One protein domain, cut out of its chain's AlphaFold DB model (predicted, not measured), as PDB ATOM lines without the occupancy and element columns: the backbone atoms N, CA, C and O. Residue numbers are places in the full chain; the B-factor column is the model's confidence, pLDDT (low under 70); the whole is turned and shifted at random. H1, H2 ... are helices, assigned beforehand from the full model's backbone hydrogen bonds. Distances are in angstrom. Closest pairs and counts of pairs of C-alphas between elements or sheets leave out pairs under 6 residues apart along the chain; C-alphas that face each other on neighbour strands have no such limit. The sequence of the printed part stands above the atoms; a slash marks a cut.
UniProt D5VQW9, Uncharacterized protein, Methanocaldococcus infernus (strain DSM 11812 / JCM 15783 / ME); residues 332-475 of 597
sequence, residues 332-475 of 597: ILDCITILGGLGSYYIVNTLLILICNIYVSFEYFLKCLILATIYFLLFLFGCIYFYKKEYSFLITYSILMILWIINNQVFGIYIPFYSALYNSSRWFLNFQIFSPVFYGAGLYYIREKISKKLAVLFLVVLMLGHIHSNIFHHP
ATOM      1  N   ILE A 332      -3.532  32.407  10.672       68.75
ATOM      2  CA  ILE A 332      -3.103  31.541   9.582       68.75
ATOM      3  C   ILE A 332      -3.906  31.821   8.303       68.75
ATOM      4  O   ILE A 332      -3.313  32.021   7.245       68.75
ATOM      5  N   LEU A 333      -5.237  31.894   8.378       68.44
ATOM      6  CA  LEU A 333      -6.103  32.194   7.236       68.44
ATOM      7  C   LEU A 333      -5.863  33.610   6.692       68.44
ATOM      8  O   LEU A 333      -5.847  33.799   5.474       68.44
ATOM      9  N   ASP A 334      -5.606  34.585   7.562       69.31
ATOM     10  CA  ASP A 334      -5.230  35.941   7.148       69.31
ATOM     11  C   ASP A 334      -3.896  35.949   6.390       69.31
ATOM     12  O   ASP A 334      -3.807  36.513   5.295       69.31
ATOM     13  N   CYS A 335      -2.879  35.255   6.909       70.56
ATOM     14  CA  CYS A 335      -1.591  35.083   6.233       70.56
ATOM     15  C   CYS A 335      -1.749  34.405   4.861       70.56
ATOM     16  O   CYS A 335      -1.197  34.886   3.867       70.56
ATOM     17  N   ILE A 336      -2.543  33.330   4.779       71.75
ATOM     18  CA  ILE A 336      -2.866  32.642   3.516       71.75
ATOM     19  C   ILE A 336      -3.514  33.613   2.529       71.75
ATOM     20  O   ILE A 336      -3.182  33.623   1.343       71.75
ATOM     21  N   THR A 337      -4.420  34.456   3.010       68.88
ATOM     22  CA  THR A 337      -5.177  35.392   2.180       68.88
ATOM     23  C   THR A 337      -4.304  36.545   1.672       68.88
ATOM     24  O   THR A 337      -4.422  36.935   0.509       68.88
ATOM     25  N   ILE A 338      -3.367  37.037   2.492       70.44
ATOM     26  CA  ILE A 338      -2.350  38.028   2.098       70.44
ATOM     27  C   ILE A 338      -1.425  37.456   1.015       70.44
ATOM     28  O   ILE A 338      -1.222  38.091  -0.024       70.44
ATOM     29  N   LEU A 339      -0.899  36.243   1.219       71.50
ATOM     30  CA  LEU A 339      -0.066  35.550   0.227       71.50
ATOM     31  C   LEU A 339      -0.845  35.272  -1.065       71.50
ATOM     32  O   LEU A 339      -0.317  35.431  -2.166       71.50
ATOM     33  N   GLY A 340      -2.124  34.933  -0.923       68.44
ATOM     34  CA  GLY A 340      -3.078  34.809  -2.012       68.44
ATOM     35  C   GLY A 340      -3.244  36.072  -2.844       68.44
ATOM     36  O   GLY A 340      -3.363  35.975  -4.060       68.44
ATOM     37  N   GLY A 341      -3.231  37.243  -2.203       66.75
ATOM     38  CA  GLY A 341      -3.259  38.533  -2.889       66.75
ATOM     39  C   GLY A 341      -2.006  38.753  -3.737       66.75
ATOM     40  O   GLY A 341      -2.109  39.085  -4.915       66.75
ATOM     41  N   LEU A 342      -0.819  38.510  -3.168       70.88
ATOM     42  CA  LEU A 342       0.466  38.674  -3.868       70.88
ATOM     43  C   LEU A 342       0.608  37.731  -5.075       70.88
ATOM     44  O   LEU A 342       1.242  38.077  -6.076       70.88
ATOM     45  N   GLY A 343      -0.020  36.560  -5.012       66.19
ATOM     46  CA  GLY A 343      -0.183  35.667  -6.151       66.19
ATOM     47  C   GLY A 343      -1.613  35.580  -6.670       66.19
ATOM     48  O   GLY A 343      -2.369  36.545  -6.708       66.19
ATOM     49  N   SER A 344      -1.970  34.391  -7.131       71.81
ATOM     50  CA  SER A 344      -3.303  34.071  -7.632       71.81
ATOM     51  C   SER A 344      -4.084  33.242  -6.611       71.81
ATOM     52  O   SER A 344      -3.516  32.723  -5.649       71.81
ATOM     53  N   TYR A 345      -5.383  33.030  -6.851       71.69
ATOM     54  CA  TYR A 345      -6.201  32.086  -6.081       71.69
ATOM     55  C   TYR A 345      -5.576  30.689  -5.954       71.69
ATOM     56  O   TYR A 345      -5.800  30.007  -4.957       71.69
ATOM     57  N   TYR A 346      -4.722  30.277  -6.896       68.88
ATOM     58  CA  TYR A 346      -3.986  29.016  -6.798       68.88
ATOM     59  C   TYR A 346      -3.040  28.962  -5.593       68.88
ATOM     60  O   TYR A 346      -2.873  27.888  -5.019       68.88
ATOM     61  N   ILE A 347      -2.468  30.096  -5.161       67.56
ATOM     62  CA  ILE A 347      -1.670  30.164  -3.926       67.56
ATOM     63  C   ILE A 347      -2.560  29.876  -2.714       67.56
ATOM     64  O   ILE A 347      -2.203  29.045  -1.883       67.56
ATOM     65  N   VAL A 348      -3.744  30.494  -2.654       66.25
ATOM     66  CA  VAL A 348      -4.718  30.262  -1.572       66.25
ATOM     67  C   VAL A 348      -5.138  28.801  -1.530       66.25
ATOM     68  O   VAL A 348      -5.080  28.189  -0.472       66.25
ATOM     69  N   ASN A 349      -5.503  28.215  -2.670       65.94
ATOM     70  CA  ASN A 349      -5.906  26.811  -2.726       65.94
ATOM     71  C   ASN A 349      -4.793  25.864  -2.301       65.94
ATOM     72  O   ASN A 349      -5.044  24.963  -1.512       65.94
ATOM     73  N   THR A 350      -3.573  26.081  -2.789       64.12
ATOM     74  CA  THR A 350      -2.418  25.252  -2.424       64.12
ATOM     75  C   THR A 350      -2.183  25.297  -0.915       64.12
ATOM     76  O   THR A 350      -2.017  24.254  -0.289       64.12
ATOM     77  N   LEU A 351      -2.233  26.488  -0.315       66.50
ATOM     78  CA  LEU A 351      -2.052  26.658   1.124       66.50
ATOM     79  C   LEU A 351      -3.211  26.069   1.937       66.50
ATOM     80  O   LEU A 351      -2.958  25.405   2.934       66.50
ATOM     81  N   LEU A 352      -4.463  26.246   1.505       68.94
ATOM     82  CA  LEU A 352      -5.623  25.627   2.157       68.94
ATOM     83  C   LEU A 352      -5.566  24.095   2.091       68.94
ATOM     84  O   LEU A 352      -5.883  23.438   3.076       68.94
ATOM     85  N   ILE A 353      -5.129  23.514   0.969       66.75
ATOM     86  CA  ILE A 353      -4.932  22.061   0.844       66.75
ATOM     87  C   ILE A 353      -3.868  21.580   1.838       66.75
ATOM     88  O   ILE A 353      -4.107  20.612   2.556       66.75
ATOM     89  N   LEU A 354      -2.725  22.273   1.907       68.94
ATOM     90  CA  LEU A 354      -1.592  21.898   2.760       68.94
ATOM     91  C   LEU A 354      -1.867  22.072   4.257       68.94
ATOM     92  O   LEU A 354      -1.413  21.262   5.055       68.94
ATOM     93  N   ILE A 355      -2.561  23.144   4.640       69.56
ATOM     94  CA  ILE A 355      -2.731  23.545   6.043       69.56
ATOM     95  C   ILE A 355      -4.030  22.986   6.626       69.56
ATOM     96  O   ILE A 355      -4.057  22.565   7.777       69.56
ATOM     97  N   CYS A 356      -5.111  22.963   5.843       63.50
ATOM     98  CA  CYS A 356      -6.430  22.549   6.322       63.50
ATOM     99  C   CYS A 356      -6.757  21.078   6.006       63.50
ATOM    100  O   CYS A 356      -7.902  20.673   6.204       63.50
ATOM    101  N   ASN A 357      -5.791  20.286   5.513       64.31
ATOM    102  CA  ASN A 357      -5.961  18.874   5.132       64.31
ATOM    103  C   ASN A 357      -7.198  18.628   4.246       64.31
ATOM    104  O   ASN A 357      -7.921  17.643   4.407       64.31
ATOM    105  N   ILE A 358      -7.475  19.543   3.311       66.81
ATOM    106  CA  ILE A 358      -8.597  19.381   2.385       66.81
ATOM    107  C   ILE A 358      -8.256  18.242   1.422       66.81
ATOM    108  O   ILE A 358      -7.317  18.349   0.634       66.81
ATOM    109  N   TYR A 359      -9.044  17.167   1.463       72.12
ATOM    110  CA  TYR A 359      -8.895  16.036   0.553       72.12
ATOM    111  C   TYR A 359      -9.194  16.465  -0.889       72.12
ATOM    112  O   TYR A 359     -10.343  16.689  -1.270       72.12
ATOM    113  N   VAL A 360      -8.144  16.563  -1.699       72.81
ATOM    114  CA  VAL A 360      -8.207  16.781  -3.148       72.81
ATOM    115  C   VAL A 360      -7.358  15.727  -3.854       72.81
ATOM    116  O   VAL A 360      -6.476  15.129  -3.237       72.81
ATOM    117  N   SER A 361      -7.582  15.493  -5.150       78.94
ATOM    118  CA  SER A 361      -6.683  14.611  -5.899       78.94
ATOM    119  C   SER A 361      -5.266  15.192  -5.933       78.94
ATOM    120  O   SER A 361      -5.072  16.406  -6.063       78.94
ATOM    121  N   PHE A 362      -4.259  14.321  -5.857       77.25
ATOM    122  CA  PHE A 362      -2.854  14.719  -5.954       77.25
ATOM    123  C   PHE A 362      -2.557  15.511  -7.241       77.25
ATOM    124  O   PHE A 362      -1.827  16.499  -7.215       77.25
ATOM    125  N   GLU A 363      -3.188  15.133  -8.357       78.25
ATOM    126  CA  GLU A 363      -3.086  15.848  -9.632       78.25
ATOM    127  C   GLU A 363      -3.562  17.307  -9.521       78.25
ATOM    128  O   GLU A 363      -2.906  18.217 -10.033       78.25
ATOM    129  N   TYR A 364      -4.681  17.555  -8.833       76.12
ATOM    130  CA  TYR A 364      -5.201  18.908  -8.637       76.12
ATOM    131  C   TYR A 364      -4.284  19.747  -7.745       76.12
ATOM    132  O   TYR A 364      -4.010  20.912  -8.054       76.12
ATOM    133  N   PHE A 365      -3.764  19.145  -6.675       78.75
ATOM    134  CA  PHE A 365      -2.778  19.786  -5.813       78.75
ATOM    135  C   PHE A 365      -1.522  20.193  -6.598       78.75
ATOM    136  O   PHE A 365      -1.120  21.357  -6.547       78.75
ATOM    137  N   LEU A 366      -0.949  19.277  -7.389       80.44
ATOM    138  CA  LEU A 366       0.251  19.545  -8.183       80.44
ATOM    139  C   LEU A 366       0.028  20.676  -9.200       80.44
ATOM    140  O   LEU A 366       0.880  21.551  -9.351       80.44
ATOM    141  N   LYS A 367      -1.138  20.709  -9.858       80.25
ATOM    142  CA  LYS A 367      -1.519  21.805 -10.764       80.25
ATOM    143  C   LYS A 367      -1.580  23.150 -10.041       80.25
ATOM    144  O   LYS A 367      -1.004  24.124 -10.527       80.25
ATOM    145  N   CYS A 368      -2.256  23.208  -8.890       78.88
ATOM    146  CA  CYS A 368      -2.349  24.435  -8.098       78.88
ATOM    147  C   CYS A 368      -0.963  24.919  -7.665       78.88
ATOM    148  O   CYS A 368      -0.671  26.105  -7.815       78.88
ATOM    149  N   LEU A 369      -0.097  24.003  -7.221       83.62
ATOM    150  CA  LEU A 369       1.268  24.312  -6.810       83.62
ATOM    151  C   LEU A 369       2.093  24.896  -7.967       83.62
ATOM    152  O   LEU A 369       2.707  25.946  -7.803       83.62
ATOM    153  N   ILE A 370       2.063  24.279  -9.153       87.00
ATOM    154  CA  ILE A 370       2.795  24.776 -10.332       87.00
ATOM    155  C   ILE A 370       2.338  26.192 -10.703       87.00
ATOM    156  O   ILE A 370       3.167  27.084 -10.905       87.00
ATOM    157  N   LEU A 371       1.024  26.424 -10.775       86.38
ATOM    158  CA  LEU A 371       0.479  27.739 -11.115       86.38
ATOM    159  C   LEU A 371       0.826  28.776 -10.045       86.38
ATOM    160  O   LEU A 371       1.280  29.870 -10.384       86.38
ATOM    161  N   ALA A 372       0.679  28.423  -8.767       84.88
ATOM    162  CA  ALA A 372       1.082  29.244  -7.633       84.88
ATOM    163  C   ALA A 372       2.550  29.684  -7.745       84.88
ATOM    164  O   ALA A 372       2.843  30.878  -7.656       84.88
ATOM    165  N   THR A 373       3.460  28.743  -8.018       87.38
ATOM    166  CA  THR A 373       4.888  29.026  -8.196       87.38
ATOM    167  C   THR A 373       5.140  29.970  -9.367       87.38
ATOM    168  O   THR A 373       5.877  30.941  -9.209       87.38
ATOM    169  N   ILE A 374       4.514  29.746 -10.530       91.88
ATOM    170  CA  ILE A 374       4.704  30.619 -11.698       91.88
ATOM    171  C   ILE A 374       4.225  32.044 -11.401       91.88
ATOM    172  O   ILE A 374       4.963  32.994 -11.658       91.88
ATOM    173  N   TYR A 375       3.029  32.214 -10.828       90.44
ATOM    174  CA  TYR A 375       2.516  33.541 -10.468       90.44
ATOM    175  C   TYR A 375       3.411  34.252  -9.449       90.44
ATOM    176  O   TYR A 375       3.693  35.440  -9.610       90.44
ATOM    177  N   PHE A 376       3.901  33.532  -8.439       89.06
ATOM    178  CA  PHE A 376       4.818  34.088  -7.448       89.06
ATOM    179  C   PHE A 376       6.154  34.517  -8.072       89.06
ATOM    180  O   PHE A 376       6.623  35.629  -7.832       89.06
ATOM    181  N   LEU A 377       6.743  33.688  -8.939       92.62
ATOM    182  CA  LEU A 377       7.965  34.043  -9.668       92.62
ATOM    183  C   LEU A 377       7.753  35.270 -10.559       92.62
ATOM    184  O   LEU A 377       8.583  36.179 -10.563       92.62
ATOM    185  N   LEU A 378       6.636  35.333 -11.287       94.81
ATOM    186  CA  LEU A 378       6.283  36.497 -12.099       94.81
ATOM    187  C   LEU A 378       6.125  37.759 -11.246       94.81
ATOM    188  O   LEU A 378       6.618  38.815 -11.641       94.81
ATOM    189  N   PHE A 379       5.503  37.657 -10.071       93.44
ATOM    190  CA  PHE A 379       5.412  38.767  -9.124       93.44
ATOM    191  C   PHE A 379       6.800  39.257  -8.688       93.44
ATOM    192  O   PHE A 379       7.092  40.448  -8.801       93.44
ATOM    193  N   LEU A 380       7.687  38.346  -8.269       94.19
ATOM    194  CA  LEU A 380       9.055  38.679  -7.859       94.19
ATOM    195  C   LEU A 380       9.854  39.339  -8.991       94.19
ATOM    196  O   LEU A 380      10.474  40.384  -8.781       94.19
ATOM    197  N   PHE A 381       9.809  38.784 -10.206       96.88
ATOM    198  CA  PHE A 381      10.459  39.401 -11.365       96.88
ATOM    199  C   PHE A 381       9.846  40.762 -11.718       96.88
ATOM    200  O   PHE A 381      10.582  41.669 -12.113       96.88
ATOM    201  N   GLY A 382       8.537  40.941 -11.525       97.06
ATOM    202  CA  GLY A 382       7.861  42.233 -11.642       97.06
ATOM    203  C   GLY A 382       8.390  43.260 -10.637       97.06
ATOM    204  O   GLY A 382       8.746  44.373 -11.024       97.06
ATOM    205  N   CYS A 383       8.544  42.877  -9.366       96.44
ATOM    206  CA  CYS A 383       9.165  43.717  -8.337       96.44
ATOM    207  C   CYS A 383      10.604  44.106  -8.707       96.44
ATOM    208  O   CYS A 383      10.956  45.286  -8.656       96.44
ATOM    209  N   ILE A 384      11.423  43.147  -9.156       97.25
ATOM    210  CA  ILE A 384      12.796  43.413  -9.618       97.25
ATOM    211  C   ILE A 384      12.789  44.410 -10.783       97.25
ATOM    212  O   ILE A 384      13.583  45.356 -10.801       97.25
ATOM    213  N   TYR A 385      11.887  44.224 -11.749       97.50
ATOM    214  CA  TYR A 385      11.740  45.125 -12.886       97.50
ATOM    215  C   TYR A 385      11.391  46.550 -12.441       97.50
ATOM    216  O   TYR A 385      12.060  47.500 -12.855       97.50
ATOM    217  N   PHE A 386      10.390  46.716 -11.572       97.31
ATOM    218  CA  PHE A 386       9.964  48.036 -11.104       97.31
ATOM    219  C   PHE A 386      11.021  48.736 -10.261       97.31
ATOM    220  O   PHE A 386      11.230  49.937 -10.443       97.31
ATOM    221  N   TYR A 387      11.734  48.002  -9.406       96.31
ATOM    222  CA  TYR A 387      12.868  48.546  -8.666       96.31
ATOM    223  C   TYR A 387      13.938  49.093  -9.623       96.31
ATOM    224  O   TYR A 387      14.299  50.267  -9.546       96.31
ATOM    225  N   LYS A 388      14.358  48.290 -10.614       95.38
ATOM    226  CA  LYS A 388      15.361  48.690 -11.620       95.38
ATOM    227  C   LYS A 388      14.920  49.853 -12.516       95.38
ATOM    228  O   LYS A 388      15.768  50.516 -13.105       95.38
ATOM    229  N   LYS A 389      13.613  50.086 -12.668       94.12
ATOM    230  CA  LYS A 389      13.046  51.151 -13.513       94.12
ATOM    231  C   LYS A 389      12.605  52.397 -12.738       94.12
ATOM    232  O   LYS A 389      11.957  53.255 -13.323       94.12
ATOM    233  N   GLU A 390      12.951  52.517 -11.456       93.12
ATOM    234  CA  GLU A 390      12.538  53.632 -10.583       93.12
ATOM    235  C   GLU A 390      11.011  53.778 -10.394       93.12
ATOM    236  O   GLU A 390      10.474  54.876 -10.178       93.12
ATOM    237  N   TYR A 391      10.309  52.646 -10.437       95.62
ATOM    238  CA  TYR A 391       8.883  52.512 -10.126       95.62
ATOM    239  C   TYR A 391       8.663  51.781  -8.791       95.62
ATOM    240  O   TYR A 391       7.652  51.111  -8.599       95.62
ATOM    241  N   SER A 392       9.597  51.911  -7.840       95.00
ATOM    242  CA  SER A 392       9.527  51.256  -6.523       95.00
ATOM    243  C   SER A 392       8.291  51.633  -5.704       95.00
ATOM    244  O   SER A 392       7.885  50.846  -4.857       95.00
ATOM    245  N   PHE A 393       7.625  52.757  -5.990       95.88
ATOM    246  CA  PHE A 393       6.324  53.066  -5.388       95.88
ATOM    247  C   PHE A 393       5.247  52.011  -5.699       95.88
ATOM    248  O   PHE A 393       4.332  51.835  -4.916       95.88
ATOM    249  N   LEU A 394       5.339  51.237  -6.785       95.62
ATOM    250  CA  LEU A 394       4.414  50.113  -6.993       95.62
ATOM    251  C   LEU A 394       4.607  49.027  -5.919       95.62
ATOM    252  O   LEU A 394       3.642  48.453  -5.410       95.62
ATOM    253  N   ILE A 395       5.859  48.795  -5.521       94.94
ATOM    254  CA  ILE A 395       6.220  47.869  -4.443       94.94
ATOM    255  C   ILE A 395       5.771  48.450  -3.099       94.94
ATOM    256  O   ILE A 395       5.107  47.768  -2.325       94.94
ATOM    257  N   THR A 396       6.057  49.729  -2.842       95.12
ATOM    258  CA  THR A 396       5.609  50.422  -1.626       95.12
ATOM    259  C   THR A 396       4.083  50.429  -1.506       95.12
ATOM    260  O   THR A 396       3.573  50.178  -0.422       95.12
ATOM    261  N   TYR A 397       3.341  50.619  -2.599       93.88
ATOM    262  CA  TYR A 397       1.883  50.486  -2.627       93.88
ATOM    263  C   TYR A 397       1.436  49.089  -2.186       93.88
ATOM    264  O   TYR A 397       0.542  48.967  -1.352       93.88
ATOM    265  N   SER A 398       2.102  48.043  -2.680       90.00
ATOM    266  CA  SER A 398       1.807  46.662  -2.279       90.00
ATOM    267  C   SER A 398       2.039  46.448  -0.780       90.00
ATOM    268  O   SER A 398       1.213  45.839  -0.108       90.00
ATOM    269  N   ILE A 399       3.116  47.020  -0.233       90.62
ATOM    270  CA  ILE A 399       3.409  46.991   1.207       90.62
ATOM    271  C   ILE A 399       2.341  47.755   2.000       90.62
ATOM    272  O   ILE A 399       1.856  47.241   3.001       90.62
ATOM    273  N   LEU A 400       1.928  48.947   1.554       89.62
ATOM    274  CA  LEU A 400       0.872  49.722   2.217       89.62
ATOM    275  C   LEU A 400      -0.466  48.977   2.228       89.62
ATOM    276  O   LEU A 400      -1.171  49.017   3.232       89.62
ATOM    277  N   MET A 401      -0.798  48.266   1.148       84.69
ATOM    278  CA  MET A 401      -1.977  47.398   1.100       84.69
ATOM    279  C   MET A 401      -1.882  46.267   2.137       84.69
ATOM    280  O   MET A 401      -2.856  46.025   2.842       84.69
ATOM    281  N   ILE A 402      -0.716  45.626   2.298       82.25
ATOM    282  CA  ILE A 402      -0.492  44.589   3.327       82.25
ATOM    283  C   ILE A 402      -0.589  45.175   4.738       82.25
ATOM    284  O   ILE A 402      -1.308  44.640   5.578       82.25
ATOM    285  N   LEU A 403       0.102  46.286   5.007       83.00
ATOM    286  CA  LEU A 403       0.072  46.958   6.311       83.00
ATOM    287  C   LEU A 403      -1.347  47.368   6.694       83.00
ATOM    288  O   LEU A 403      -1.736  47.272   7.854       83.00
ATOM    289  N   TRP A 404      -2.139  47.780   5.711       77.88
ATOM    290  CA  TRP A 404      -3.538  48.093   5.918       77.88
ATOM    291  C   TRP A 404      -4.387  46.856   6.270       77.88
ATOM    292  O   TRP A 404      -5.273  46.956   7.119       77.88
ATOM    293  N   ILE A 405      -4.113  45.682   5.688       73.25
ATOM    294  CA  ILE A 405      -4.759  44.419   6.099       73.25
ATOM    295  C   ILE A 405      -4.432  44.112   7.559       73.25
ATOM    296  O   ILE A 405      -5.343  43.889   8.353       73.25
ATOM    297  N   ILE A 406      -3.144  44.158   7.914       74.06
ATOM    298  CA  ILE A 406      -2.682  43.908   9.284       74.06
ATOM    299  C   ILE A 406      -3.346  44.900  10.243       74.06
ATOM    300  O   ILE A 406      -3.815  44.509  11.308       74.06
ATOM    301  N   ASN A 407      -3.466  46.171   9.852       75.25
ATOM    302  CA  ASN A 407      -4.188  47.159  10.642       75.25
ATOM    303  C   ASN A 407      -5.637  46.756  10.915       75.25
ATOM    304  O   ASN A 407      -6.075  46.858  12.054       75.25
ATOM    305  N   ASN A 408      -6.371  46.286   9.908       66.06
ATOM    306  CA  ASN A 408      -7.774  45.922  10.102       66.06
ATOM    307  C   ASN A 408      -7.966  44.674  10.966       66.06
ATOM    308  O   ASN A 408      -8.941  44.628  11.710       66.06
ATOM    309  N   GLN A 409      -7.066  43.692  10.867       65.69
ATOM    310  CA  GLN A 409      -7.205  42.417  11.581       65.69
ATOM    311  C   GLN A 409      -6.583  42.440  12.981       65.69
ATOM    312  O   GLN A 409      -7.094  41.800  13.895       65.69
ATOM    313  N   VAL A 410      -5.489  43.186  13.170       66.00
ATOM    314  CA  VAL A 410      -4.676  43.136  14.396       66.00
ATOM    315  C   VAL A 410      -4.815  44.404  15.233       66.00
ATOM    316  O   VAL A 410      -5.057  44.327  16.434       66.00
ATOM    317  N   PHE A 411      -4.648  45.580  14.622       64.88
ATOM    318  CA  PHE A 411      -4.513  46.839  15.373       64.88
ATOM    319  C   PHE A 411      -5.836  47.591  15.561       64.88
ATOM    320  O   PHE A 411      -5.990  48.339  16.523       64.88
ATOM    321  N   GLY A 412      -6.792  47.416  14.647       62.53
ATOM    322  CA  GLY A 412      -8.115  48.031  14.708       62.53
ATOM    323  C   GLY A 412      -8.115  49.560  14.624       62.53
ATOM    324  O   GLY A 412      -9.077  50.176  15.091       62.53
ATOM    325  N   ILE A 413      -7.075  50.202  14.061       61.75
ATOM    326  CA  ILE A 413      -7.050  51.669  13.952       61.75
ATOM    327  C   ILE A 413      -8.203  52.110  13.059       61.75
ATOM    328  O   ILE A 413      -8.278  51.769  11.875       61.75
ATOM    329  N   TYR A 414      -9.095  52.897  13.652       55.94
ATOM    330  CA  TYR A 414     -10.281  53.397  12.992       55.94
ATOM    331  C   TYR A 414      -9.919  54.433  11.925       55.94
ATOM    332  O   TYR A 414      -9.404  55.506  12.240       55.94
ATOM    333  N   ILE A 415     -10.262  54.139  10.670       52.50
ATOM    334  CA  ILE A 415     -10.348  55.154   9.620       52.50
ATOM    335  C   ILE A 415     -11.824  55.490   9.406       52.50
ATOM    336  O   ILE A 415     -12.621  54.580   9.152       52.50
ATOM    337  N   PRO A 416     -12.213  56.772   9.505       40.25
ATOM    338  CA  PRO A 416     -13.603  57.196   9.446       40.25
ATOM    339  C   PRO A 416     -14.183  57.152   8.030       40.25
ATOM    340  O   PRO A 416     -14.545  58.187   7.505       40.25
ATOM    341  N   PHE A 417     -14.298  55.963   7.431       46.59
ATOM    342  CA  PHE A 417     -15.148  55.638   6.280       46.59
ATOM    343  C   PHE A 417     -15.373  54.111   6.235       46.59
ATOM    344  O   PHE A 417     -14.470  53.382   5.848       46.59
ATOM    345  N   TYR A 418     -16.581  53.661   6.616       46.66
ATOM    346  CA  TYR A 418     -17.184  52.315   6.452       46.66
ATOM    347  C   TYR A 418     -16.368  51.081   6.890       46.66
ATOM    348  O   TYR A 418     -15.245  50.841   6.470       46.66
ATOM    349  N   SER A 419     -16.968  50.209   7.699       36.06
ATOM    350  CA  SER A 419     -16.170  49.271   8.505       36.06
ATOM    351  C   SER A 419     -16.737  47.867   8.711       36.06
ATOM    352  O   SER A 419     -16.283  47.120   9.563       36.06
ATOM    353  N   ALA A 420     -17.644  47.459   7.821       38.38
ATOM    354  CA  ALA A 420     -17.934  46.052   7.526       38.38
ATOM    355  C   ALA A 420     -17.134  45.590   6.292       38.38
ATOM    356  O   ALA A 420     -17.379  44.538   5.707       38.38
ATOM    357  N   LEU A 421     -16.186  46.425   5.864       48.19
ATOM    358  CA  LEU A 421     -15.437  46.316   4.624       48.19
ATOM    359  C   LEU A 421     -14.236  45.351   4.722       48.19
ATOM    360  O   LEU A 421     -13.519  45.174   3.743       48.19
ATOM    361  N   TYR A 422     -14.018  44.707   5.871       51.03
ATOM    362  CA  TYR A 422     -12.685  44.238   6.267       51.03
ATOM    363  C   TYR A 422     -12.542  42.736   6.524       51.03
ATOM    364  O   TYR A 422     -11.588  42.335   7.172       51.03
ATOM    365  N   ASN A 423     -13.425  41.888   5.988       55.38
ATOM    366  CA  ASN A 423     -13.123  40.454   5.972       55.38
ATOM    367  C   ASN A 423     -11.949  40.195   5.005       55.38
ATOM    368  O   ASN A 423     -11.998  40.639   3.849       55.38
ATOM    369  N   SER A 424     -10.925  39.477   5.468       53.31
ATOM    370  CA  SER A 424      -9.732  39.081   4.704       53.31
ATOM    371  C   SER A 424     -10.053  38.572   3.296       53.31
ATOM    372  O   SER A 424      -9.410  38.955   2.316       53.31
ATOM    373  N   SER A 425     -11.131  37.802   3.142       59.34
ATOM    374  CA  SER A 425     -11.551  37.236   1.855       59.34
ATOM    375  C   SER A 425     -11.901  38.272   0.773       59.34
ATOM    376  O   SER A 425     -11.798  37.970  -0.419       59.34
ATOM    377  N   ARG A 426     -12.318  39.493   1.146       63.16
ATOM    378  CA  ARG A 426     -12.553  40.599   0.195       63.16
ATOM    379  C   ARG A 426     -11.259  41.345  -0.143       63.16
ATOM    380  O   ARG A 426     -11.137  41.857  -1.250       63.16
ATOM    381  N   TRP A 427     -10.276  41.347   0.759       64.50
ATOM    382  CA  TRP A 427      -8.949  41.933   0.535       64.50
ATOM    383  C   TRP A 427      -8.156  41.234  -0.556       64.50
ATOM    384  O   TRP A 427      -7.570  41.892  -1.416       64.50
ATOM    385  N   PHE A 428      -8.202  39.907  -0.544       68.25
ATOM    386  CA  PHE A 428      -7.650  39.067  -1.597       68.25
ATOM    387  C   PHE A 428      -8.092  39.529  -2.996       68.25
ATOM    388  O   PHE A 428      -7.251  39.768  -3.857       68.25
ATOM    389  N   LEU A 429      -9.394  39.776  -3.186       69.31
ATOM    390  CA  LEU A 429      -9.929  40.256  -4.465       69.31
ATOM    391  C   LEU A 429      -9.379  41.642  -4.832       69.31
ATOM    392  O   LEU A 429      -9.047  41.886  -5.987       69.31
ATOM    393  N   ASN A 430      -9.246  42.539  -3.850       74.62
ATOM    394  CA  ASN A 430      -8.791  43.913  -4.070       74.62
ATOM    395  C   ASN A 430      -7.349  43.973  -4.588       74.62
ATOM    396  O   ASN A 430      -7.062  44.701  -5.537       74.62
ATOM    397  N   PHE A 431      -6.433  43.218  -3.974       76.75
ATOM    398  CA  PHE A 431      -5.027  43.232  -4.380       76.75
ATOM    399  C   PHE A 431      -4.846  42.632  -5.781       76.75
ATOM    400  O   PHE A 431      -4.146  43.193  -6.627       76.75
ATOM    401  N   GLN A 432      -5.537  41.527  -6.057       81.88
ATOM    402  CA  GLN A 432      -5.394  40.788  -7.308       81.88
ATOM    403  C   GLN A 432      -5.819  41.546  -8.554       81.88
ATOM    404  O   GLN A 432      -5.348  41.241  -9.645       81.88
ATOM    405  N   ILE A 433      -6.664  42.561  -8.410       85.62
ATOM    406  CA  ILE A 433      -7.038  43.416  -9.535       85.62
ATOM    407  C   ILE A 433      -5.840  44.229 -10.049       85.62
ATOM    408  O   ILE A 433      -5.793  44.585 -11.226       85.62
ATOM    409  N   PHE A 434      -4.847  44.495  -9.195       89.00
ATOM    410  CA  PHE A 434      -3.631  45.213  -9.568       89.00
ATOM    411  C   PHE A 434      -2.460  44.281  -9.931       89.00
ATOM    412  O   PHE A 434      -1.592  44.658 -10.722       89.00
ATOM    413  N   SER A 435      -2.443  43.045  -9.422       89.50
ATOM    414  CA  SER A 435      -1.365  42.067  -9.651       89.50
ATOM    415  C   SER A 435      -0.994  41.783 -11.122       89.50
ATOM    416  O   SER A 435       0.195  41.591 -11.388       89.50
ATOM    417  N   PRO A 436      -1.909  41.824 -12.116       92.69
ATOM    418  CA  PRO A 436      -1.572  41.716 -13.541       92.69
ATOM    419  C   PRO A 436      -0.480  42.675 -14.023       92.69
ATOM    420  O   PRO A 436       0.290  42.336 -14.922       92.69
ATOM    421  N   VAL A 437      -0.363  43.851 -13.398       95.44
ATOM    422  CA  VAL A 437       0.713  44.809 -13.679       95.44
ATOM    423  C   VAL A 437       2.079  44.209 -13.322       95.44
ATOM    424  O   VAL A 437       3.024  44.311 -14.104       95.44
ATOM    425  N   PHE A 438       2.174  43.515 -12.183       95.38
ATOM    426  CA  PHE A 438       3.382  42.808 -11.756       95.38
ATOM    427  C   PHE A 438       3.651  41.577 -12.615       95.38
ATOM    428  O   PHE A 438       4.785  41.389 -13.050       95.38
ATOM    429  N   TYR A 439       2.627  40.775 -12.916       94.75
ATOM    430  CA  TYR A 439       2.808  39.560 -13.713       94.75
ATOM    431  C   TYR A 439       3.272  39.868 -15.136       94.75
ATOM    432  O   TYR A 439       4.220  39.253 -15.626       94.75
ATOM    433  N   GLY A 440       2.668  40.874 -15.774       96.44
ATOM    434  CA  GLY A 440       3.092  41.349 -17.086       96.44
ATOM    435  C   GLY A 440       4.514  41.904 -17.077       96.44
ATOM    436  O   GLY A 440       5.301  41.578 -17.964       96.44
ATOM    437  N   ALA A 441       4.880  42.683 -16.053       97.62
ATOM    438  CA  ALA A 441       6.243  43.191 -15.893       97.62
ATOM    439  C   ALA A 441       7.269  42.074 -15.671       97.62
ATOM    440  O   ALA A 441       8.342  42.108 -16.275       97.62
ATOM    441  N   GLY A 442       6.935  41.062 -14.869       97.38
ATOM    442  CA  GLY A 442       7.775  39.887 -14.664       97.38
ATOM    443  C   GLY A 442       7.965  39.086 -15.945       97.38
ATOM    444  O   GLY A 442       9.096  38.769 -16.309       97.38
ATOM    445  N   LEU A 443       6.884  38.830 -16.685       97.31
ATOM    446  CA  LEU A 443       6.934  38.097 -17.951       97.31
ATOM    447  C   LEU A 443       7.756  38.851 -19.006       97.31
ATOM    448  O   LEU A 443       8.590  38.258 -19.694       97.31
ATOM    449  N   TYR A 444       7.565  40.172 -19.089       97.56
ATOM    450  CA  TYR A 444       8.358  41.056 -19.938       97.56
ATOM    451  C   TYR A 444       9.843  41.015 -19.558       97.56
ATOM    452  O   TYR A 444      10.701  40.847 -20.422       97.56
ATOM    453  N   TYR A 445      10.160  41.103 -18.264       97.50
ATOM    454  CA  TYR A 445      11.537  41.036 -17.779       97.50
ATOM    455  C   TYR A 445      12.202  39.692 -18.096       97.50
ATOM    456  O   TYR A 445      13.323  39.681 -18.601       97.50
ATOM    457  N   ILE A 446      11.507  38.569 -17.873       97.56
ATOM    458  CA  ILE A 446      12.008  37.234 -18.227       97.56
ATOM    459  C   ILE A 446      12.313  37.168 -19.722       97.56
ATOM    460  O   ILE A 446      13.400  36.738 -20.100       97.56
ATOM    461  N   ARG A 447      11.396  37.625 -20.582       97.00
ATOM    462  CA  ARG A 447      11.608  37.614 -22.034       97.00
ATOM    463  C   ARG A 447      12.835  38.429 -22.441       97.00
ATOM    464  O   ARG A 447      13.630  37.943 -23.240       97.00
ATOM    465  N   GLU A 448      12.955  39.655 -21.934       95.56
ATOM    466  CA  GLU A 448      13.986  40.607 -22.367       95.56
ATOM    467  C   GLU A 448      15.367  40.336 -21.765       95.56
ATOM    468  O   GLU A 448      16.374  40.737 -22.349       95.56
ATOM    469  N   LYS A 449      15.437  39.731 -20.573       96.12
ATOM    470  CA  LYS A 449      16.687  39.617 -19.802       96.12
ATOM    471  C   LYS A 449      17.101  38.198 -19.445       96.12
ATOM    472  O   LYS A 449      18.258  38.017 -19.087       96.12
ATOM    473  N   ILE A 450      16.196  37.223 -19.510       94.81
ATOM    474  CA  ILE A 450      16.470  35.846 -19.079       94.81
ATOM    475  C   ILE A 450      16.340  34.887 -20.260       94.81
ATOM    476  O   ILE A 450      17.335  34.370 -20.753       94.81
ATOM    477  N   SER A 451      15.117  34.622 -20.724       95.88
ATOM    478  CA  SER A 451      14.867  33.697 -21.826       95.88
ATOM    479  C   SER A 451      13.475  33.882 -22.422       95.88
ATOM    480  O   SER A 451      12.453  33.726 -21.749       95.88
ATOM    481  N   LYS A 452      13.426  34.105 -23.740       95.31
ATOM    482  CA  LYS A 452      12.176  34.099 -24.513       95.31
ATOM    483  C   LYS A 452      11.459  32.747 -24.427       95.31
ATOM    484  O   LYS A 452      10.238  32.727 -24.324       95.31
ATOM    485  N   LYS A 453      12.199  31.629 -24.447       95.75
ATOM    486  CA  LYS A 453      11.616  30.277 -24.344       95.75
ATOM    487  C   LYS A 453      10.932  30.076 -22.991       95.75
ATOM    488  O   LYS A 453       9.817  29.573 -22.954       95.75
ATOM    489  N   LEU A 454      11.566  30.531 -21.907       94.12
ATOM    490  CA  LEU A 454      10.998  30.445 -20.561       94.12
ATOM    491  C   LEU A 454       9.724  31.289 -20.425       94.12
ATOM    492  O   LEU A 454       8.732  30.812 -19.885       94.12
ATOM    493  N   ALA A 455       9.721  32.509 -20.971       93.88
ATOM    494  CA  ALA A 455       8.527  33.352 -20.983       93.88
ATOM    495  C   ALA A 455       7.361  32.694 -21.747       93.88
ATOM    496  O   ALA A 455       6.232  32.688 -21.264       93.88
ATOM    497  N   VAL A 456       7.631  32.098 -22.916       93.94
ATOM    498  CA  VAL A 456       6.612  31.359 -23.682       93.94
ATOM    499  C   VAL A 456       6.106  30.148 -22.896       93.94
ATOM    500  O   VAL A 456       4.898  29.950 -22.823       93.94
ATOM    501  N   LEU A 457       6.997  29.380 -22.263       93.62
ATOM    502  CA  LEU A 457       6.617  28.241 -21.426       93.62
ATOM    503  C   LEU A 457       5.689  28.667 -20.281       93.62
ATOM    504  O   LEU A 457       4.647  28.047 -20.081       93.62
ATOM    505  N   PHE A 458       6.033  29.741 -19.562       93.94
ATOM    506  CA  PHE A 458       5.199  30.264 -18.477       93.94
ATOM    507  C   PHE A 458       3.819  30.669 -18.991       93.94
ATOM    508  O   PHE A 458       2.816  30.298 -18.391       93.94
ATOM    509  N   LEU A 459       3.753  31.366 -20.128       91.06
ATOM    510  CA  LEU A 459       2.482  31.760 -20.730       91.06
ATOM    511  C   LEU A 459       1.621  30.543 -21.105       91.06
ATOM    512  O   LEU A 459       0.436  30.521 -20.786       91.06
ATOM    513  N   VAL A 460       2.209  29.520 -21.731       90.12
ATOM    514  CA  VAL A 460       1.493  28.293 -22.123       90.12
ATOM    515  C   VAL A 460       0.958  27.553 -20.898       90.12
ATOM    516  O   VAL A 460      -0.217  27.191 -20.877       90.12
ATOM    517  N   VAL A 461       1.778  27.371 -19.857       89.56
ATOM    518  CA  VAL A 461       1.348  26.690 -18.623       89.56
ATOM    519  C   VAL A 461       0.213  27.457 -17.943       89.56
ATOM    520  O   VAL A 461      -0.762  26.845 -17.514       89.56
ATOM    521  N   LEU A 462       0.293  28.790 -17.895       88.88
ATOM    522  CA  LEU A 462      -0.770  29.628 -17.336       88.88
ATOM    523  C   LEU A 462      -2.075  29.521 -18.133       88.88
ATOM    524  O   LEU A 462      -3.138  29.374 -17.534       88.88
ATOM    525  N   MET A 463      -2.008  29.549 -19.468       84.56
ATOM    526  CA  MET A 463      -3.191  29.394 -20.321       84.56
ATOM    527  C   MET A 463      -3.850  28.022 -20.134       84.56
ATOM    528  O   MET A 463      -5.063  27.950 -19.947       84.56
ATOM    529  N   LEU A 464      -3.062  26.942 -20.132       82.56
ATOM    530  CA  LEU A 464      -3.573  25.583 -19.924       82.56
ATOM    531  C   LEU A 464      -4.173  25.408 -18.524       82.56
ATOM    532  O   LEU A 464      -5.264  24.852 -18.383       82.56
ATOM    533  N   GLY A 465      -3.493  25.929 -17.500       78.00
ATOM    534  CA  GLY A 465      -3.983  25.914 -16.126       78.00
ATOM    535  C   GLY A 465      -5.311  26.650 -15.969       78.00
ATOM    536  O   GLY A 465      -6.217  26.149 -15.306       78.00
ATOM    537  N   HIS A 466      -5.460  27.794 -16.637       75.00
ATOM    538  CA  HIS A 466      -6.681  28.591 -16.572       75.00
ATOM    539  C   HIS A 466      -7.866  27.967 -17.324       75.00
ATOM    540  O   HIS A 466      -8.987  27.958 -16.816       75.00
ATOM    541  N   ILE A 467      -7.635  27.397 -18.512       72.00
ATOM    542  CA  ILE A 467      -8.676  26.660 -19.247       72.00
ATOM    543  C   ILE A 467      -9.211  25.521 -18.374       72.00
ATOM    544  O   ILE A 467     -10.423  25.366 -18.224       72.00
ATOM    545  N   HIS A 468      -8.313  24.769 -17.732       68.62
ATOM    546  CA  HIS A 468      -8.701  23.702 -16.818       68.62
ATOM    547  C   HIS A 468      -9.486  24.238 -15.612       68.62
ATOM    548  O   HIS A 468     -10.542  23.700 -15.283       68.62
ATOM    549  N   SER A 469      -9.040  25.329 -14.978       65.81
ATOM    550  CA  SER A 469      -9.739  25.853 -13.803       65.81
ATOM    551  C   SER A 469     -11.169  26.293 -14.104       65.81
ATOM    552  O   SER A 469     -12.077  26.031 -13.318       65.81
ATOM    553  N   ASN A 470     -11.362  26.941 -15.254       62.47
ATOM    554  CA  ASN A 470     -12.663  27.455 -15.668       62.47
ATOM    555  C   ASN A 470     -13.617  26.319 -16.042       62.47
ATOM    556  O   ASN A 470     -14.779  26.358 -15.664       62.47
ATOM    557  N   ILE A 471     -13.141  25.280 -16.729       59.38
ATOM    558  CA  ILE A 471     -14.005  24.166 -17.146       59.38
ATOM    559  C   ILE A 471     -14.442  23.313 -15.944       59.38
ATOM    560  O   ILE A 471     -15.590  22.877 -15.890       59.38
ATOM    561  N   PHE A 472     -13.560  23.090 -14.962       54.00
ATOM    562  CA  PHE A 472     -13.787  22.075 -13.924       54.00
ATOM    563  C   PHE A 472     -14.230  22.614 -12.550       54.00
ATOM    564  O   PHE A 472     -14.878  21.877 -11.808       54.00
ATOM    565  N   HIS A 473     -13.967  23.881 -12.195       55.56
ATOM    566  CA  HIS A 473     -14.369  24.447 -10.886       55.56
ATOM    567  C   HIS A 473     -15.613  25.345 -10.923       55.56
ATOM    568  O   HIS A 473     -16.033  25.867  -9.888       55.56
ATOM    569  N   HIS A 474     -16.246  25.467 -12.091       51.31
ATOM    570  CA  HIS A 474     -17.527  26.150 -12.291       51.31
ATOM    571  C   HIS A 474     -18.655  25.753 -11.303       51.31
ATOM    572  O   HIS A 474     -19.392  26.645 -10.882       51.31
ATOM    573  N   PRO A 475     -18.809  24.487 -10.854       44.19
ATOM    574  CA  PRO A 475     -19.976  24.100 -10.050       44.19
ATOM    575  C   PRO A 475     -19.961  24.579  -8.588       44.19
ATOM    576  O   PRO A 475     -21.020  24.776  -7.999       44.19
TER     577      PRO A 475
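Overview. This is residues 332 to 475 of the 597 residues of an uncharacterized protein of Methanocaldococcus infernus (strain DSM 11812 / JCM 15783 / ME) (UniProt D5VQW9). The long helix H3 and H4 make a V with the hairpin of H1 and H2 in its opening; H5 packs on H1 and H4, H6 crosses H3, and H7 folds back from H6. The outline is flat, 49 by 44 by 22 A. The printed part has 144 residues with seven named helices, H1 to H7 in order, and no named strand: all helix. It is compact, with a radius of gyration of the C-alphas of 16.5 A.

Arrangement. H1, residues 332 to 342, and H2, residues 345 to 356, form a hairpin; their closest C-alphas, Gly 340 and Val 348, are 4.9 A apart. The hub H3, residues 362 to 388, touches H2 with residues 365 to 373 alone; the closest C-alphas, Ile 347 and Ala 372, are 4.7 A apart. H4, residues 393 to 411, touches H3 with residues 394 to 395 alone, at a steep tilt of 58 degrees. H5, residues 424 to 432, touches H1 at a shallow tilt of 14 degrees, the same way, and forms a hairpin with H4. H6, residues 435 to 449, touches H3 about perpendicular, at 75 degrees; the closest C-alphas, Gly 382 and Gly 442, are 3.8 A apart. H7, residues 452 to 473, forms a hairpin with H6 and touches H3 with residues 458 to 465 alone. Each O i to N i+4 pair is within hydrogen-bond range in H1, H2, H3, H4, H6 and H7, and 4 of 5 in H5.

Along the chain. H1 begins at C-alpha 332 (-3.103, 31.541, 9.582). H3 is 39.0 A long, H7 31.4 A. H7 ends at C-alpha 473 (-14.369, 24.447, -10.886).

Size, cuts and confidence. The farthest C-alphas, Pro 416 and Lys 453, are 50.0 A apart. The printed part has no cut. The link H4 to H5 is long. Residues 470 to 475 stand free. Mean pLDDT of the printed part is 78.4; 50 residues are under 70, among them 408 to 429.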